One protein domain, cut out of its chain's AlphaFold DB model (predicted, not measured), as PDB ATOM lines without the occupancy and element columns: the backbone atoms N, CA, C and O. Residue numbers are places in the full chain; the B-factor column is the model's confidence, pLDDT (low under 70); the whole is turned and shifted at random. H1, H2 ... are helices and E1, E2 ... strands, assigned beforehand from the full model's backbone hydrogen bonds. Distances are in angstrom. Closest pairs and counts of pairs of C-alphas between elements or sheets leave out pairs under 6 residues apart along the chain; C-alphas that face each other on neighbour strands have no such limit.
ATOM      1  N   ASN A  44      18.860  20.315  12.540       74.48
ATOM      2  CA  ASN A  44      17.809  21.044  11.833       74.48
ATOM      3  C   ASN A  44      18.024  22.569  11.870       74.48
ATOM      4  O   ASN A  44      17.770  23.240  10.876       74.48
ATOM      5  N   LYS A  45      18.565  23.118  12.964       80.18
ATOM      6  CA  LYS A  45      18.879  24.553  13.088       80.18
ATOM      7  C   LYS A  45      20.024  24.973  12.180       80.18
ATOM      8  O   LYS A  45      19.997  26.066  11.622       80.18
ATOM      9  N   LEU A  46      21.016  24.103  12.001       86.04
ATOM     10  CA  LEU A  46      22.113  24.366  11.074       86.04
ATOM     11  C   LEU A  46      21.620  24.371   9.618       86.04
ATOM     12  O   LEU A  46      22.065  25.190   8.820       86.04
ATOM     13  N   LYS A  47      20.638  23.524   9.286       88.16
ATOM     14  CA  LYS A  47      19.975  23.567   7.980       88.16
ATOM     15  C   LYS A  47      19.253  24.899   7.747       88.16
ATOM     16  O   LYS A  47      19.441  25.495   6.692       88.16
ATOM     17  N   ASP A  48      18.503  25.395   8.734       86.75
ATOM     18  CA  ASP A  48      17.846  26.708   8.641       86.75
ATOM     19  C   ASP A  48      18.874  27.831   8.400       86.75
ATOM     20  O   ASP A  48      18.665  28.697   7.549       86.75
ATOM     21  N   VAL A  49      20.020  27.785   9.089       89.76
ATOM     22  CA  VAL A  49      21.150  28.705   8.864       89.76
ATOM     23  C   VAL A  49      21.634  28.651   7.418       89.76
ATOM     24  O   VAL A  49      21.806  29.698   6.791       89.76
ATOM     25  N   TYR A  50      21.849  27.452   6.873       92.86
ATOM     26  CA  TYR A  50      22.298  27.288   5.493       92.86
ATOM     27  C   TYR A  50      21.268  27.783   4.485       92.86
ATOM     28  O   TYR A  50      21.650  28.415   3.503       92.86
ATOM     29  N   ASP A  51      19.977  27.571   4.722       91.91
ATOM     30  CA  ASP A  51      18.918  28.054   3.836       91.91
ATOM     31  C   ASP A  51      18.854  29.591   3.818       91.91
ATOM     32  O   ASP A  51      18.751  30.201   2.746       91.91
ATOM     33  N   VAL A  52      18.993  30.233   4.985       92.00
ATOM     34  CA  VAL A  52      19.093  31.698   5.093       92.00
ATOM     35  C   VAL A  52      20.349  32.205   4.384       92.00
ATOM     36  O   VAL A  52      20.276  33.152   3.596       92.00
ATOM     37  N   PHE A  53      21.491  31.557   4.615       94.43
ATOM     38  CA  PHE A  53      22.752  31.925   3.984       94.43
ATOM     39  C   PHE A  53      22.691  31.784   2.458       94.43
ATOM     40  O   PHE A  53      23.009  32.737   1.752       94.43
ATOM     41  N   LYS A  54      22.203  30.656   1.923       94.94
ATOM     42  CA  LYS A  54      22.011  30.436   0.477       94.94
ATOM     43  C   LYS A  54      21.129  31.517  -0.139       94.94
ATOM     44  O   LYS A  54      21.443  32.012  -1.226       94.94
ATOM     45  N   TYR A  55      20.046  31.900   0.539       93.92
ATOM     46  CA  TYR A  55      19.184  32.994   0.098       93.92
ATOM     47  C   TYR A  55      19.939  34.327   0.034       93.92
ATOM     48  O   TYR A  55      19.941  34.972  -1.019       93.92
ATOM     49  N   LEU A  56      20.608  34.730   1.119       93.72
ATOM     50  CA  LEU A  56      21.354  35.990   1.179       93.72
ATOM     51  C   LEU A  56      22.502  36.021   0.169       93.72
ATOM     52  O   LEU A  56      22.660  37.012  -0.543       93.72
ATOM     53  N   TYR A  57      23.258  34.931   0.061       94.47
ATOM     54  CA  TYR A  57      24.357  34.782  -0.882       94.47
ATOM     55  C   TYR A  57      23.884  35.015  -2.318       94.47
ATOM     56  O   TYR A  57      24.397  35.893  -3.007       94.47
ATOM     57  N   ASN A  58      22.848  34.299  -2.762       94.65
ATOM     58  CA  ASN A  58      22.345  34.410  -4.134       94.65
ATOM     59  C   ASN A  58      21.656  35.750  -4.424       94.65
ATOM     60  O   ASN A  58      21.757  36.262  -5.542       94.65
ATOM     61  N   THR A  59      20.989  36.328  -3.423       91.92
ATOM     62  CA  THR A  59      20.372  37.660  -3.523       91.92
ATOM     63  C   THR A  59      21.431  38.743  -3.721       91.92
ATOM     64  O   THR A  59      21.225  39.693  -4.473       91.92
ATOM     65  N   HIS A  60      22.577  38.604  -3.052       90.61
ATOM     66  CA  HIS A  60      23.626  39.617  -3.027       90.61
ATOM     67  C   HIS A  60      24.790  39.347  -3.988       90.61
ATOM     68  O   HIS A  60      25.561  40.270  -4.251       90.61
ATOM     69  N   SER A  61      24.921  38.144  -4.540       89.09
ATOM     70  CA  SER A  61      25.902  37.855  -5.584       89.09
ATOM     71  C   SER A  61      25.549  38.595  -6.878       89.09
ATOM     72  O   SER A  61      24.386  38.666  -7.281       89.09
ATOM     73  N   ALA A  62      26.566  39.130  -7.554       88.31
ATOM     74  CA  ALA A  62      26.427  39.737  -8.878       88.31
ATOM     75  C   ALA A  62      26.379  38.693 -10.011       88.31
ATOM     76  O   ALA A  62      26.151  39.052 -11.165       88.31
ATOM     77  N   ASP A  63      26.577  37.407  -9.703       88.80
ATOM     78  CA  ASP A  63      26.622  36.355 -10.713       88.80
ATOM     79  C   ASP A  63      25.268  36.132 -11.396       88.80
ATOM     80  O   ASP A  63      24.192  36.260 -10.800       88.80
ATOM     81  N   THR A  64      25.343  35.764 -12.677       91.70
ATOM     82  CA  THR A  64      24.188  35.443 -13.527       91.70
ATOM     83  C   THR A  64      23.578  34.079 -13.200       91.70
ATOM     84  O   THR A  64      22.401  33.847 -13.479       91.70
ATOM     85  N   TYR A  65      24.359  33.181 -12.603       92.91
ATOM     86  CA  TYR A  65      23.942  31.839 -12.210       92.91
ATOM     87  C   TYR A  65      23.769  31.748 -10.699       92.91
ATOM     88  O   TYR A  65      24.436  32.450  -9.939       92.91
ATOM     89  N   LEU A  66      22.859  30.879 -10.267       94.94
ATOM     90  CA  LEU A  66      22.707  30.541  -8.860       94.94
ATOM     91  C   LEU A  66      23.939  29.776  -8.378       94.94
ATOM     92  O   LEU A  66      24.507  28.987  -9.130       94.94
ATOM     93  N   SER A  67      24.314  29.967  -7.121       94.45
ATOM     94  CA  SER A  67      25.351  29.193  -6.439       94.45
ATOM     95  C   SER A  67      24.751  28.405  -5.280       94.45
ATOM     96  O   SER A  67      23.814  28.869  -4.626       94.45
ATOM     97  N   ASN A  68      25.286  27.220  -5.015       95.85
ATOM     98  CA  ASN A  68      24.853  26.363  -3.916       95.85
ATOM     99  C   ASN A  68      26.062  25.866  -3.116       95.85
ATOM    100  O   ASN A  68      27.196  25.905  -3.599       95.85
ATOM    101  N   ILE A  69      25.794  25.399  -1.898       95.06
ATOM    102  CA  ILE A  69      26.783  24.730  -1.057       95.06
ATOM    103  C   ILE A  69      27.053  23.362  -1.681       95.06
ATOM    104  O   ILE A  69      26.133  22.555  -1.819       95.06
ATOM    105  N   LYS A  70      28.295  23.132  -2.102       92.67
ATOM    106  CA  LYS A  70      28.743  21.842  -2.638       92.67
ATOM    107  C   LYS A  70      29.262  20.928  -1.539       92.67
ATOM    108  O   LYS A  70      28.981  19.736  -1.559       92.67
ATOM    109  N   ASN A  71      30.029  21.503  -0.620       92.00
ATOM    110  CA  ASN A  71      30.623  20.819   0.515       92.00
ATOM    111  C   ASN A  71      30.466  21.689   1.759       92.00
ATOM    112  O   ASN A  71      30.582  22.913   1.679       92.00
ATOM    113  N   GLU A  72      30.265  21.043   2.900       92.92
ATOM    114  CA  GLU A  72      30.210  21.686   4.205       92.92
ATOM    115  C   GLU A  72      30.973  20.867   5.246       92.92
ATOM    116  O   GLU A  72      30.982  19.635   5.230       92.92
ATOM    117  N   SER A  73      31.606  21.560   6.181       91.38
ATOM    118  CA  SER A  73      32.150  20.973   7.396       91.38
ATOM    119  C   SER A  73      31.745  21.827   8.587       91.38
ATOM    120  O   SER A  73      31.643  23.052   8.495       91.38
ATOM    121  N   PHE A  74      31.475  21.177   9.713       88.41
ATOM    122  CA  PHE A  74      31.071  21.857  10.931       88.41
ATOM    123  C   PHE A  74      31.593  21.108  12.147       88.41
ATOM    124  O   PHE A  74      31.430  19.896  12.263       88.41
ATOM    125  N   THR A  75      32.209  21.849  13.059       82.65
ATOM    126  CA  THR A  75      32.698  21.351  14.339       82.65
ATOM    127  C   THR A  75      32.170  22.248  15.446       82.65
ATOM    128  O   THR A  75      32.341  23.467  15.411       82.65
ATOM    129  N   MET A  76      31.549  21.638  16.451       74.33
ATOM    130  CA  MET A  76      31.076  22.333  17.640       74.33
ATOM    131  C   MET A  76      32.014  22.055  18.814       74.33
ATOM    132  O   MET A  76      32.201  20.903  19.189       74.33
ATOM    133  N   ASN A  77      32.566  23.117  19.398       69.65
ATOM    134  CA  ASN A  77      33.224  23.108  20.706       69.65
ATOM    135  C   ASN A  77      32.457  24.065  21.640       69.65
ATOM    136  O   ASN A  77      31.232  24.079  21.637       69.65
ATOM    137  N   ILE A  78      33.162  24.920  22.396       67.29
ATOM    138  CA  ILE A  78      32.547  26.083  23.062       67.29
ATOM    139  C   ILE A  78      31.875  26.989  22.019       67.29
ATOM    140  O   ILE A  78      30.862  27.596  22.303       67.29
ATOM    141  N   TRP A  79      32.409  27.062  20.802       70.93
ATOM    142  CA  TRP A  79      31.785  27.759  19.679       70.93
ATOM    143  C   TRP A  79      31.622  26.787  18.514       70.93
ATOM    144  O   TRP A  79      32.391  25.825  18.400       70.93
ATOM    145  N   GLY A  80      30.651  27.052  17.643       81.45
ATOM    146  CA  GLY A  80      30.510  26.321  16.388       81.45
ATOM    147  C   GLY A  80      31.337  26.991  15.307       81.45
ATOM    148  O   GLY A  80      31.138  28.172  15.048       81.45
ATOM    149  N   PHE A  81      32.233  26.249  14.670       89.31
ATOM    150  CA  PHE A  81      32.997  26.711  13.515       89.31
ATOM    151  C   PHE A  81      32.748  25.781  12.340       89.31
ATOM    152  O   PHE A  81      32.632  24.568  12.516       89.31
ATOM    153  N   GLY A  82      32.709  26.326  11.137       92.04
ATOM    154  CA  GLY A  82      32.620  25.501   9.948       92.04
ATOM    155  C   GLY A  82      33.131  26.187   8.700       92.04
ATOM    156  O   GLY A  82      33.524  27.352   8.709       92.04
ATOM    157  N   GLU A  83      33.116  25.420   7.625       94.09
ATOM    158  CA  GLU A  83      33.523  25.832   6.291       94.09
ATOM    159  C   GLU A  83      32.463  25.362   5.302       94.09
ATOM    160  O   GLU A  83      31.961  24.243   5.417       94.09
ATOM    161  N   ILE A  84      32.126  26.206   4.333       94.87
ATOM    162  CA  ILE A  84      31.294  25.836   3.192       94.87
ATOM    163  C   ILE A  84      31.979  26.233   1.886       94.87
ATOM    164  O   ILE A  84      32.583  27.302   1.774       94.87
ATOM    165  N   GLU A  85      31.849  25.371   0.884       93.32
ATOM    166  CA  GLU A  85      32.283  25.632  -0.485       93.32
ATOM    167  C   GLU A  85      31.075  26.062  -1.321       93.32
ATOM    168  O   GLU A  85      30.189  25.253  -1.620       93.32
ATOM    169  N   MET A  86      31.046  27.335  -1.717       93.31
ATOM    170  CA  MET A  86      30.040  27.884  -2.618       93.31
ATOM    171  C   MET A  86      30.474  27.717  -4.068       93.31
ATOM    172  O   MET A  86      31.563  28.129  -4.480       93.31
ATOM    173  N   VAL A  87      29.587  27.113  -4.854       91.90
ATOM    174  CA  VAL A  87      29.847  26.746  -6.243       91.90
ATOM    175  C   VAL A  87      28.683  27.151  -7.133       91.90
ATOM    176  O   VAL A  87      27.522  26.893  -6.810       91.90
ATOM    177  N   LYS A  88      29.007  27.714  -8.300       92.41
ATOM    178  CA  LYS A  88      28.023  28.035  -9.336       92.41
ATOM    179  C   LYS A  88      27.335  26.786  -9.883       92.41
ATOM    180  O   LYS A  88      27.931  25.732 -10.103       92.41
ATOM    181  N   THR A  89      26.047  26.931 -10.126       93.36
ATOM    182  CA  THR A  89      25.181  25.914 -10.717       93.36
ATOM    183  C   THR A  89      24.894  26.252 -12.175       93.36
ATOM    184  O   THR A  89      25.059  27.392 -12.602       93.36
ATOM    185  N   LYS A  90      24.369  25.291 -12.939       93.09
ATOM    186  CA  LYS A  90      23.937  25.521 -14.328       93.09
ATOM    187  C   LYS A  90      22.649  26.359 -14.429       93.09
ATOM    188  O   LYS A  90      22.218  26.706 -15.527       93.09
ATOM    189  N   CYS A  91      22.001  26.694 -13.310       94.35
ATOM    190  CA  CYS A  91      20.727  27.405 -13.311       94.35
ATOM    191  C   CYS A  91      20.929  28.908 -13.291       94.35
ATOM    192  O   CYS A  91      21.461  29.477 -12.338       94.35
ATOM    193  N   ARG A  92      20.402  29.571 -14.318       94.17
ATOM    194  CA  ARG A  92      20.351  31.026 -14.361       94.17
ATOM    195  C   ARG A  92      19.495  31.569 -13.214       94.17
ATOM    196  O   ARG A  92      18.385  31.082 -12.966       94.17
ATOM    197  N   LYS A  93      20.015  32.604 -12.562       93.57
ATOM    198  CA  LYS A  93      19.309  33.402 -11.567       93.57
ATOM    199  C   LYS A  93      18.239  34.238 -12.266       93.57
ATOM    200  O   LYS A  93      18.552  34.995 -13.185       93.57
ATOM    201  N   ILE A  94      16.989  34.092 -11.842       93.57
ATOM    202  CA  ILE A  94      15.869  34.918 -12.306       93.57
ATOM    203  C   ILE A  94      15.110  35.468 -11.099       93.57
ATOM    204  O   ILE A  94      14.965  34.777 -10.093       93.57
ATOM    205  N   ASP A  95      14.568  36.679 -11.207       89.69
ATOM    206  CA  ASP A  95      13.897  37.352 -10.081       89.69
ATOM    207  C   ASP A  95      12.744  36.525  -9.501       89.69
ATOM    208  O   ASP A  95      12.505  36.509  -8.294       89.69
ATOM    209  N   SER A  96      12.066  35.752 -10.356       90.53
ATOM    210  CA  SER A  96      10.959  34.895  -9.935       90.53
ATOM    211  C   SER A  96      11.368  33.781  -8.963       90.53
ATOM    212  O   SER A  96      10.484  33.220  -8.313       90.53
ATOM    213  N   ASP A  97      12.654  33.426  -8.870       88.71
ATOM    214  CA  ASP A  97      13.154  32.433  -7.909       88.71
ATOM    215  C   ASP A  97      13.064  32.960  -6.470       88.71
ATOM    216  O   ASP A  97      12.813  32.190  -5.546       88.71
ATOM    217  N   PHE A  98      13.189  34.280  -6.301       91.28
ATOM    218  CA  PHE A  98      13.142  34.985  -5.018       91.28
ATOM    219  C   PHE A  98      11.741  35.516  -4.694       91.28
ATOM    220  O   PHE A  98      11.525  36.176  -3.678       91.28
ATOM    221  N   TYR A  99      10.755  35.252  -5.551       85.45
ATOM    222  CA  TYR A  99       9.397  35.717  -5.321       85.45
ATOM    223  C   TYR A  99       8.828  35.117  -4.027       85.45
ATOM    224  O   TYR A  99       8.869  33.903  -3.825       85.45
ATOM    225  N   LYS A 100       8.275  35.978  -3.161       83.56
ATOM    226  CA  LYS A 100       7.769  35.641  -1.813       83.56
ATOM    227  C   LYS A 100       8.826  35.105  -0.838       83.56
ATOM    228  O   LYS A 100       8.468  34.617   0.232       83.56
ATOM    229  N   CYS A 101      10.108  35.258  -1.152       87.57
ATOM    230  CA  CYS A 101      11.155  35.149  -0.153       87.57
ATOM    231  C   CYS A 101      11.054  36.313   0.831       87.57
ATOM    232  O   CYS A 101      11.229  37.468   0.454       87.57
ATOM    233  N   SER A 102      10.766  36.016   2.095       79.31
ATOM    234  CA  SER A 102      10.768  37.009   3.167       79.31
ATOM    235  C   SER A 102      11.931  36.747   4.114       79.31
ATOM    236  O   SER A 102      11.989  35.681   4.726       79.31
ATOM    237  N   PHE A 103      12.812  37.733   4.251       84.78
ATOM    238  CA  PHE A 103      13.800  37.830   5.319       84.78
ATOM    239  C   PHE A 103      13.988  39.307   5.647       84.78
ATOM    240  O   PHE A 103      14.318  40.097   4.759       84.78
ATOM    241  N   GLN A 104      13.685  39.709   6.879       82.34
ATOM    242  CA  GLN A 104      13.698  41.127   7.235       82.34
ATOM    243  C   GLN A 104      15.144  41.622   7.352       82.34
ATOM    244  O   GLN A 104      16.003  40.929   7.891       82.34
ATOM    245  N   ARG A 105      15.416  42.830   6.836       81.28
ATOM    246  CA  ARG A 105      16.767  43.421   6.825       81.28
ATOM    247  C   ARG A 105      17.388  43.574   8.211       81.28
ATOM    248  O   ARG A 105      18.600  43.531   8.318       81.28
ATOM    249  N   GLU A 106      16.580  43.714   9.254       83.81
ATOM    250  CA  GLU A 106      17.053  43.773  10.643       83.81
ATOM    251  C   GLU A 106      17.741  42.485  11.119       83.81
ATOM    252  O   GLU A 106      18.536  42.525  12.055       83.81
ATOM    253  N   PHE A 107      17.501  41.358  10.443       86.17
ATOM    254  CA  PHE A 107      18.129  40.078  10.756       86.17
ATOM    255  C   PHE A 107      19.449  39.843  10.026       86.17
ATOM    256  O   PHE A 107      20.015  38.760  10.161       86.17
ATOM    257  N   TYR A 108      19.965  40.801   9.250       89.79
ATOM    258  CA  TYR A 108      21.309  40.650   8.706       89.79
ATOM    259  C   TYR A 108      22.077  41.948   8.508       89.79
ATOM    260  O   TYR A 108      21.530  43.019   8.266       89.79
ATOM    261  N   ASN A 109      23.396  41.808   8.529       89.62
ATOM    262  CA  ASN A 109      24.335  42.823   8.090       89.62
ATOM    263  C   ASN A 109      25.265  42.218   7.029       89.62
ATOM    264  O   ASN A 109      25.700  41.073   7.151       89.62
ATOM    265  N   LEU A 110      25.550  42.988   5.981       91.43
ATOM    266  CA  LEU A 110      26.436  42.607   4.888       91.43
ATOM    267  C   LEU A 110      27.569  43.626   4.794       91.43
ATOM    268  O   LEU A 110      27.329  44.798   4.503       91.43
ATOM    269  N   LYS A 111      28.808  43.167   4.961       92.34
ATOM    270  CA  LYS A 111      30.008  43.978   4.744       92.34
ATOM    271  C   LYS A 111      30.786  43.417   3.560       92.34
ATOM    272  O   LYS A 111      31.018  42.218   3.482       92.34
ATOM    273  N   ARG A 112      31.189  44.291   2.637       89.35
ATOM    274  CA  ARG A 112      31.990  43.932   1.460       89.35
ATOM    275  C   ARG A 112      33.304  44.693   1.475       89.35
ATOM    276  O   ARG A 112      33.302  45.921   1.532       89.35
ATOM    277  N   THR A 113      34.399  43.961   1.394       88.38
ATOM    278  CA  THR A 113      35.763  44.458   1.208       88.38
ATOM    279  C   THR A 113      36.343  43.811  -0.058       88.38
ATOM    280  O   THR A 113      35.833  42.788  -0.516       88.38
ATOM    281  N   PRO A 114      37.359  44.400  -0.712       86.12
ATOM    282  CA  PRO A 114      37.983  43.756  -1.866       86.12
ATOM    283  C   PRO A 114      38.474  42.342  -1.509       86.12
ATOM    284  O   PRO A 114      39.318  42.193  -0.632       86.12
ATOM    285  N   GLY A 115      37.926  41.318  -2.171       83.19
ATOM    286  CA  GLY A 115      38.279  39.906  -1.956       83.19
ATOM    287  C   GLY A 115      37.558  39.191  -0.803       83.19
ATOM    288  O   GLY A 115      37.728  37.981  -0.672       83.19
ATOM    289  N   GLU A 116      36.743  39.890  -0.006       89.65
ATOM    290  CA  GLU A 116      36.056  39.316   1.158       89.65
ATOM    291  C   GLU A 116      34.618  39.845   1.293       89.65
ATOM    292  O   GLU A 116      34.351  41.050   1.221       89.65
ATOM    293  N   THR A 117      33.670  38.939   1.531       92.15
ATOM    294  CA  THR A 117      32.285  39.291   1.864       92.15
ATOM    295  C   THR A 117      31.883  38.661   3.187       92.15
ATOM    296  O   THR A 117      31.937  37.446   3.350       92.15
ATOM    297  N   MET A 118      31.420  39.488   4.120       94.39
ATOM    298  CA  MET A 118      30.968  39.059   5.438       94.39
ATOM    299  C   MET A 118      29.448  39.162   5.552       94.39
ATOM    300  O   MET A 118      28.877  40.239   5.355       94.39
ATOM    301  N   TYR A 119      28.811  38.058   5.937       93.77
ATOM    302  CA  TYR A 119      27.386  37.969   6.237       93.77
ATOM    303  C   TYR A 119      27.211  37.732   7.731       93.77
ATOM    304  O   TYR A 119      27.604  36.690   8.242       93.77
ATOM    305  N   TYR A 120      26.599  38.677   8.432       93.35
ATOM    306  CA  TYR A 120      26.163  38.488   9.811       93.35
ATOM    307  C   TYR A 120      24.653  38.277   9.817       93.35
ATOM    308  O   TYR A 120      23.931  39.113   9.284       93.35
ATOM    309  N   ILE A 121      24.182  37.175  10.387       92.49
ATOM    310  CA  ILE A 121      22.782  36.745  10.378       92.49
ATOM    311  C   ILE A 121      22.323  36.606  11.825       92.49
ATOM    312  O   ILE A 121      22.893  35.814  12.570       92.49
ATOM    313  N   SER A 122      21.282  37.336  12.209       89.70
ATOM    314  CA  SER A 122      20.607  37.205  13.501       89.70
ATOM    315  C   SER A 122      19.392  36.286  13.362       89.70
ATOM    316  O   SER A 122      18.590  36.424  12.437       89.70
ATOM    317  N   LEU A 123      19.230  35.348  14.289       82.95
ATOM    318  CA  LEU A 123      18.135  34.380  14.341       82.95
ATOM    319  C   LEU A 123      17.169  34.731  15.497       82.95
ATOM    320  O   LEU A 123      17.572  35.447  16.410       82.95
ATOM    321  N   PRO A 124      15.880  34.322  15.468       70.71
ATOM    322  CA  PRO A 124      15.266  33.232  14.699       70.71
ATOM    323  C   PRO A 124      14.758  33.625  13.303       70.71
ATOM    324  O   PRO A 124      13.829  32.990  12.800       70.71
ATOM    325  N   GLY A 125      15.325  34.659  12.670       67.48
ATOM    326  CA  GLY A 125      15.037  35.012  11.285       67.48
ATOM    327  C   GLY A 125      14.920  33.762  10.404       67.48
ATOM    328  O   GLY A 125      15.886  33.031  10.207       67.48
ATOM    329  N   SER A 126      13.720  33.504   9.889       68.70
ATOM    330  CA  SER A 126      13.439  32.342   9.049       68.70
ATOM    331  C   SER A 126      13.196  32.789   7.620       68.70
ATOM    332  O   SER A 126      12.550  33.808   7.366       68.70
ATOM    333  N   VAL A 127      13.711  32.014   6.672       73.11
ATOM    334  CA  VAL A 127      13.539  32.270   5.247       73.11
ATOM    335  C   VAL A 127      12.477  31.334   4.681       73.11
ATOM    336  O   VAL A 127      12.626  30.116   4.674       73.11
ATOM    337  N   ARG A 128      11.394  31.897   4.135       80.72
ATOM    338  CA  ARG A 128      10.351  31.133   3.423       80.72
ATOM    339  C   ARG A 128      10.596  31.113   1.910       80.72
ATOM    340  O   ARG A 128       9.748  31.534   1.133       80.72
ATOM    341  N   CYS A 129      11.745  30.595   1.480       88.84
ATOM    342  CA  CYS A 129      12.167  30.572   0.069       88.84
ATOM    343  C   CYS A 129      12.020  29.208  -0.618       88.84
ATOM    344  O   CYS A 129      12.930  28.754  -1.307       88.84
ATOM    345  N   ARG A 130      10.872  28.534  -0.474       88.41
ATOM    346  CA  ARG A 130      10.707  27.156  -0.987       88.41
ATOM    347  C   ARG A 130      11.064  26.995  -2.469       88.41
ATOM    348  O   ARG A 130      11.653  25.986  -2.832       88.41
ATOM    349  N   LYS A 131      10.735  27.983  -3.314       91.80
ATOM    350  CA  LYS A 131      11.032  27.937  -4.754       91.80
ATOM    351  C   LYS A 131      12.535  27.989  -5.035       91.80
ATOM    352  O   LYS A 131      13.030  27.128  -5.753       91.80
ATOM    353  N   LEU A 132      13.250  28.960  -4.457       94.60
ATOM    354  CA  LEU A 132      14.705  29.060  -4.586       94.60
ATOM    355  C   LEU A 132      15.388  27.802  -4.044       94.60
ATOM    356  O   LEU A 132      16.187  27.204  -4.753       94.60
ATOM    357  N   LEU A 133      15.049  27.387  -2.821       93.49
ATOM    358  CA  LEU A 133      15.678  26.239  -2.165       93.49
ATOM    359  C   LEU A 133      15.440  24.947  -2.960       93.49
ATOM    360  O   LEU A 133      16.393  24.255  -3.297       93.49
ATOM    361  N   SER A 134      14.203  24.696  -3.404       93.48
ATOM    362  CA  SER A 134      13.895  23.549  -4.268       93.48
ATOM    363  C   SER A 134      14.632  23.605  -5.608       93.48
ATOM    364  O   SER A 134      15.042  22.570  -6.130       93.48
ATOM    365  N   LYS A 135      14.822  24.796  -6.184       94.72
ATOM    366  CA  LYS A 135      15.592  24.953  -7.419       94.72
ATOM    367  C   LYS A 135      17.072  24.652  -7.194       94.72
ATOM    368  O   LYS A 135      17.660  23.973  -8.024       94.72
ATOM    369  N   LEU A 136      17.654  25.123  -6.091       95.66
ATOM    370  CA  LEU A 136      19.045  24.848  -5.723       95.66
ATOM    371  C   LEU A 136      19.295  23.349  -5.501       95.66
ATOM    372  O   LEU A 136      20.323  22.852  -5.950       95.66
ATOM    373  N   ASP A 137      18.348  22.633  -4.888       93.49
ATOM    374  CA  ASP A 137      18.450  21.183  -4.652       93.49
ATOM    375  C   ASP A 137      18.435  20.361  -5.950       93.49
ATOM    376  O   ASP A 137      19.071  19.314  -6.037       93.49
ATOM    377  N   ASN A 138      17.721  20.837  -6.973       95.17
ATOM    378  CA  ASN A 138      17.589  20.146  -8.260       95.17
ATOM    379  C   ASN A 138      18.565  20.655  -9.328       95.17
ATOM    380  O   ASN A 138      18.603  20.112 -10.434       95.17
ATOM    381  N   CYS A 139      19.317  21.720  -9.045       94.53
ATOM    382  CA  CYS A 139      20.186  22.318 -10.039       94.53
ATOM    383  C   CYS A 139      21.582  21.688 -10.022       94.53
ATOM    384  O   CYS A 139      22.280  21.796  -9.013       94.53
ATOM    385  N   PRO A 140      22.050  21.098 -11.137       94.07
ATOM    386  CA  PRO A 140      23.393  20.546 -11.186       94.07
ATOM    387  C   PRO A 140      24.447  21.650 -11.064       94.07
ATOM    388  O   PRO A 140      24.293  22.753 -11.604       94.07
ATOM    389  N   PHE A 141      25.553  21.323 -10.400       91.83
ATOM    390  CA  PHE A 141      26.741  22.167 -10.392       91.83
ATOM    391  C   PHE A 141      27.313  22.315 -11.807       91.83
ATOM    392  O   PHE A 141      27.211  21.409 -12.642       91.83
ATOM    393  N   GLU A 142      27.899  23.473 -12.088       83.66
ATOM    394  CA  GLU A 142      28.651  23.679 -13.322       83.66
ATOM    395  C   GLU A 142      29.944  22.844 -13.288       83.66
ATOM    396  O   GLU A 142      30.531  22.626 -12.224       83.66
ATOM    397  N   GLU A 143      30.361  22.315 -14.443       72.24
ATOM    398  CA  GLU A 143      31.594  21.531 -14.531       72.24
ATOM    399  C   GLU A 143      32.781  22.429 -14.215       72.24
ATOM    400  O   GLU A 143      33.034  23.420 -14.888       72.24
ATOM    401  N   GLN A 144      33.478  22.078 -13.141       65.17
ATOM    402  CA  GLN A 144      34.514  22.884 -12.520       65.17
ATOM    403  C   GLN A 144      35.747  23.012 -13.420       65.17
ATOM    404  O   GLN A 144      36.676  22.214 -13.317       65.17
ATOM    405  N   THR A 145      35.783  24.031 -14.269       64.65
ATOM    406  CA  THR A 145      37.031  24.510 -14.872       64.65
ATOM    407  C   THR A 145      37.757  25.410 -13.868       64.65
ATOM    408  O   THR A 145      37.127  25.972 -12.974       64.65
ATOM    409  N   GLU A 146      39.077  25.585 -13.982       56.59
ATOM    410  CA  GLU A 146      39.820  26.512 -13.099       56.59
ATOM    411  C   GLU A 146      39.314  27.966 -13.166       56.59
ATOM    412  O   GLU A 146      39.617  28.777 -12.299       56.59
ATOM    413  N   GLN A 147      38.499  28.301 -14.169       55.07
ATOM    414  CA  GLN A 147      37.878  29.616 -14.320       55.07
ATOM    415  C   GLN A 147      36.612  29.804 -13.471       55.07
ATOM    416  O   GLN A 147      36.124  30.929 -13.323       55.07
ATOM    417  N   LEU A 148      36.045  28.728 -12.923       63.78
ATOM    418  CA  LEU A 148      34.843  28.806 -12.108       63.78
ATOM    419  C   LEU A 148      35.191  29.257 -10.694       63.78
ATOM    420  O   LEU A 148      35.767  28.505  -9.915       63.78
ATOM    421  N   LYS A 149      34.797  30.499 -10.378       66.89
ATOM    422  CA  LYS A 149      34.909  31.098  -9.041       66.89
ATOM    423  C   LYS A 149      34.372  30.133  -7.986       66.89
ATOM    424  O   LYS A 149      33.160  29.930  -7.892       66.89
ATOM    425  N   ARG A 150      35.287  29.563  -7.207       82.02
ATOM    426  CA  ARG A 150      34.983  28.860  -5.965       82.02
ATOM    427  C   ARG A 150      35.141  29.862  -4.845       82.02
ATOM    428  O   ARG A 150      36.167  30.535  -4.749       82.02
ATOM    429  N   GLU A 151      34.125  29.961  -4.007       88.97
ATOM    430  CA  GLU A 151      34.195  30.810  -2.830       88.97
ATOM    431  C   GLU A 151      34.144  29.927  -1.592       88.97
ATOM    432  O   GLU A 151      33.228  29.121  -1.425       88.97
ATOM    433  N   ILE A 152      35.166  30.047  -0.751       92.45
ATOM    434  CA  ILE A 152      35.204  29.363   0.539       92.45
ATOM    435  C   ILE A 152      34.689  30.341   1.577       92.45
ATOM    436  O   ILE A 152      35.239  31.436   1.708       92.45
ATOM    437  N   CYS A 153      33.654  29.948   2.312       95.78
ATOM    438  CA  CYS A 153      33.154  30.724   3.433       95.78
ATOM    439  C   CYS A 153      33.421  29.990   4.740       95.78
ATOM    440  O   CYS A 153      32.901  28.898   4.967       95.78
ATOM    441  N   TYR A 154      34.184  30.623   5.621       95.01
ATOM    442  CA  TYR A 154      34.305  30.183   7.005       95.01
ATOM    443  C   TYR A 154      33.168  30.788   7.807       95.01
ATOM    444  O   TYR A 154      32.771  31.923   7.552       95.01
ATOM    445  N   PHE A 155      32.626  30.054   8.769       94.64
ATOM    446  CA  PHE A 155      31.546  30.578   9.589       94.64
ATOM    447  C   PHE A 155      31.682  30.241  11.063       94.64
ATOM    448  O   PHE A 155      32.218  29.199  11.439       94.64
ATOM    449  N   VAL A 156      31.168  31.149  11.890       91.84
ATOM    450  CA  VAL A 156      31.101  31.027  13.346       91.84
ATOM    451  C   VAL A 156      29.650  31.125  13.784       91.84
ATOM    452  O   VAL A 156      28.939  32.064  13.421       91.84
ATOM    453  N   VAL A 157      29.222  30.159  14.583       89.14
ATOM    454  CA  VAL A 157      27.897  30.087  15.189       89.14
ATOM    455  C   VAL A 157      27.973  30.628  16.613       89.14
ATOM    456  O   VAL A 157      28.804  30.189  17.411       89.14
ATOM    457  N   TYR A 158      27.072  31.551  16.930       86.21
ATOM    458  CA  TYR A 158      26.888  32.140  18.251       86.21
ATOM    459  C   TYR A 158      25.639  31.515  18.886       86.21
ATOM    460  O   TYR A 158      24.520  31.933  18.569       86.21
ATOM    461  N   PRO A 159      25.790  30.469  19.712       79.00
ATOM    462  CA  PRO A 159      24.657  29.805  20.349       79.00
ATOM    463  C   PRO A 159      24.002  30.660  21.442       79.00
ATOM    464  O   PRO A 159      24.677  31.382  22.177       79.00
ATOM    465  N   ASP A 160      22.688  30.499  21.590       77.34
ATOM    466  CA  ASP A 160      21.964  30.772  22.827       77.34
ATOM    467  C   ASP A 160      21.910  29.477  23.647       77.34
ATOM    468  O   ASP A 160      21.177  28.539  23.324       77.34
ATOM    469  N   TYR A 161      22.719  29.406  24.703       70.36
ATOM    470  CA  TYR A 161      22.800  28.210  25.543       70.36
ATOM    471  C   TYR A 161      21.586  28.006  26.449       70.36
ATOM    472  O   TYR A 161      21.391  26.892  26.931       70.36
ATOM    473  N   ILE A 162      20.807  29.059  26.716       71.66
ATOM    474  CA  ILE A 162      19.609  28.974  27.556       71.66
ATOM    475  C   ILE A 162      18.477  28.375  26.727       71.66
ATOM    476  O   ILE A 162      17.821  27.435  27.170       71.66
ATOM    477  N   GLU A 163      18.291  28.874  25.505       74.47
ATOM    478  CA  GLU A 163      17.245  28.410  24.588       74.47
ATOM    479  C   GLU A 163      17.656  27.192  23.745       74.47
ATOM    480  O   GLU A 163      16.839  26.664  22.992       74.47
ATOM    481  N   GLN A 164      18.915  26.743  23.851       72.04
ATOM    482  CA  GLN A 164      19.511  25.695  23.006       72.04
ATOM    483  C   GLN A 164      19.329  25.981  21.507       72.04
ATOM    484  O   GLN A 164      19.025  25.100  20.698       72.04
ATOM    485  N   ASN A 165      19.508  27.244  21.133       74.15
ATOM    486  CA  ASN A 165      19.266  27.739  19.788       74.15
ATOM    487  C   ASN A 165      20.526  28.413  19.233       74.15
ATOM    488  O   ASN A 165      21.528  28.581  19.925       74.15
ATOM    489  N   ILE A 166      20.493  28.805  17.966       81.25
ATOM    490  CA  ILE A 166      21.509  29.686  17.398       81.25
ATOM    491  C   ILE A 166      20.971  31.109  17.497       81.25
ATOM    492  O   ILE A 166      19.898  31.386  16.969       81.25
ATOM    493  N   HIS A 167      21.703  32.001  18.163       85.10
ATOM    494  CA  HIS A 167      21.348  33.416  18.255       85.10
ATOM    495  C   HIS A 167      21.782  34.178  17.001       85.10
ATOM    496  O   HIS A 167      21.030  34.976  16.448       85.10
ATOM    497  N   ALA A 168      23.001  33.913  16.532       90.26
ATOM    498  CA  ALA A 168      23.535  34.531  15.330       90.26
ATOM    499  C   ALA A 168      24.573  33.641  14.646       90.26
ATOM    500  O   ALA A 168      25.134  32.725  15.251       90.26
ATOM    501  N   VAL A 169      24.862  33.937  13.383       92.19
ATOM    502  CA  VAL A 169      25.935  33.307  12.611       92.19
ATOM    503  C   VAL A 169      26.660  34.368  11.804       92.19
ATOM    504  O   VAL A 169      26.033  35.249  11.218       92.19
ATOM    505  N   ARG A 170      27.985  34.270  11.746       94.05
ATOM    506  CA  ARG A 170      28.819  35.080  10.861       94.05
ATOM    507  C   ARG A 170      29.476  34.181   9.826       94.05
ATOM    508  O   ARG A 170      30.128  33.227  10.221       94.05
ATOM    509  N   PHE A 171      29.336  34.512   8.548       96.35
ATOM    510  CA  PHE A 171      30.083  33.922   7.439       96.35
ATOM    511  C   PHE A 171      31.084  34.943   6.905       96.35
ATOM    512  O   PHE A 171      30.705  36.088   6.666       96.35
ATOM    513  N   ASP A 172      32.315  34.516   6.666       94.88
ATOM    514  CA  ASP A 172      33.383  35.268   6.018       94.88
ATOM    515  C   ASP A 172      33.796  34.507   4.749       94.88
ATOM    516  O   ASP A 172      34.385  33.427   4.823       94.88
ATOM    517  N   CYS A 173      33.416  35.039   3.588       94.79
ATOM    518  CA  CYS A 173      33.588  34.420   2.276       94.79
ATOM    519  C   CYS A 173      34.759  35.035   1.508       94.79
ATOM    520  O   CYS A 173      34.846  36.259   1.393       94.79
ATOM    521  N   TYR A 174      35.619  34.180   0.952       89.27
ATOM    522  CA  TYR A 174      36.827  34.556   0.221       89.27
ATOM    523  C   TYR A 174      36.834  33.923  -1.168       89.27
ATOM    524  O   TYR A 174      36.680  32.704  -1.312       89.27
ATOM    525  N   THR A 175      37.047  34.744  -2.198       80.88
ATOM    526  CA  THR A 175      37.223  34.243  -3.567       80.88
ATOM    527  C   THR A 175      38.600  33.585  -3.685       80.88
ATOM    528  O   THR A 175      39.602  34.244  -3.406       80.88
ATOM    529  N   LYS A 176      38.642  32.305  -4.075       67.89
ATOM    530  CA  LYS A 176      39.883  31.633  -4.484       67.89
ATOM    531  C   LYS A 176      40.189  31.887  -5.954       67.89
ATOM    532  O   LYS A 176      39.223  31.988  -6.747       67.89
TER     533      LYS A 176
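AT A GLANCE: This is residues 44 to 176 of the 176 residues of the protein "Cystatin-related protein 1" of Rattus norvegicus (UniProt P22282). A twisted sheet of six antiparallel strands curls round one long helix, H1; the short helix H2 packs on the same face, over the edge strand E1. There are 133 printed residues, with two named helices and six named strands in the order H1 E1 E2 E3 E4 H2 E5 E6; the sheet's order is E1 E2 E5 E6 E4 E3. The class is mixed, and the whole is compact, with a radius of gyration of the C-alphas of 14.5 A and spans of 44 by 32 by 27 A.

IN THESE COORDINATES: Across the sheet come E1, residues 65 to 76, 32.1 A; E2, 80 to 92, 32.7 A; E5, 151 to 160, 28.4 A; E6, 165 to 175, 30.2 A; E4, 116 to 122, 19.9 A; and E3, 108 to 113, 16.7 A. E2 bends by 61 degrees at residue 89. H1, residues 44 to 60, 24.5 A, begins at C-alpha 44 (17.809, 21.044, 11.833). H2 is residues 130 to 138, 12.2 A. E6 ends at C-alpha 175 (37.223, 34.243, -3.567).

HOW THE PARTS SIT: Within hydrogen-bond range are N 68 and O 87, 2.9 A, in the hairpin E1 and E2; N 84 and O 153, 2.9 A, between E2 and E5; N 156 and O 170, 2.9 A, in the hairpin E5 and E6; N 119 and O 171, 2.8 A, between E6 and E4; N 111 and O 118, 3.0 A, in the hairpin E3 and E4. H1 is on one face of the sheet, an arrangement of two layers, one of helix and one of sheet; the closest C-alphas of H1 and E1 are those of Asn 58 and Leu 66, 6.1 A apart. H2 runs across E1 at 84 degrees on the local plane, height over the sheet 9.7 A. With residues 51 to 55 alone, H1 only just touches H2, with 3 pairs of C-alphas within 8 A, closest Asp 51 and Leu 133, 7.1 A. E4, H2 and E5 form a split strand-helix-strand unit, two strands running the same way with E6 between them; its crossover is right-handed. In H1 and H2 every O i to N i+4 pair is within hydrogen-bond range.

THE WHOLE: The C-alphas farthest apart, Thr 145 and Ile 162, are 46.1 A apart. The printed part has no cut. Links E2 to E3 and H2 to E5 are long. Residues 77 to 78, 125 to 126, 144 to 149 and 176 have pLDDT under 70.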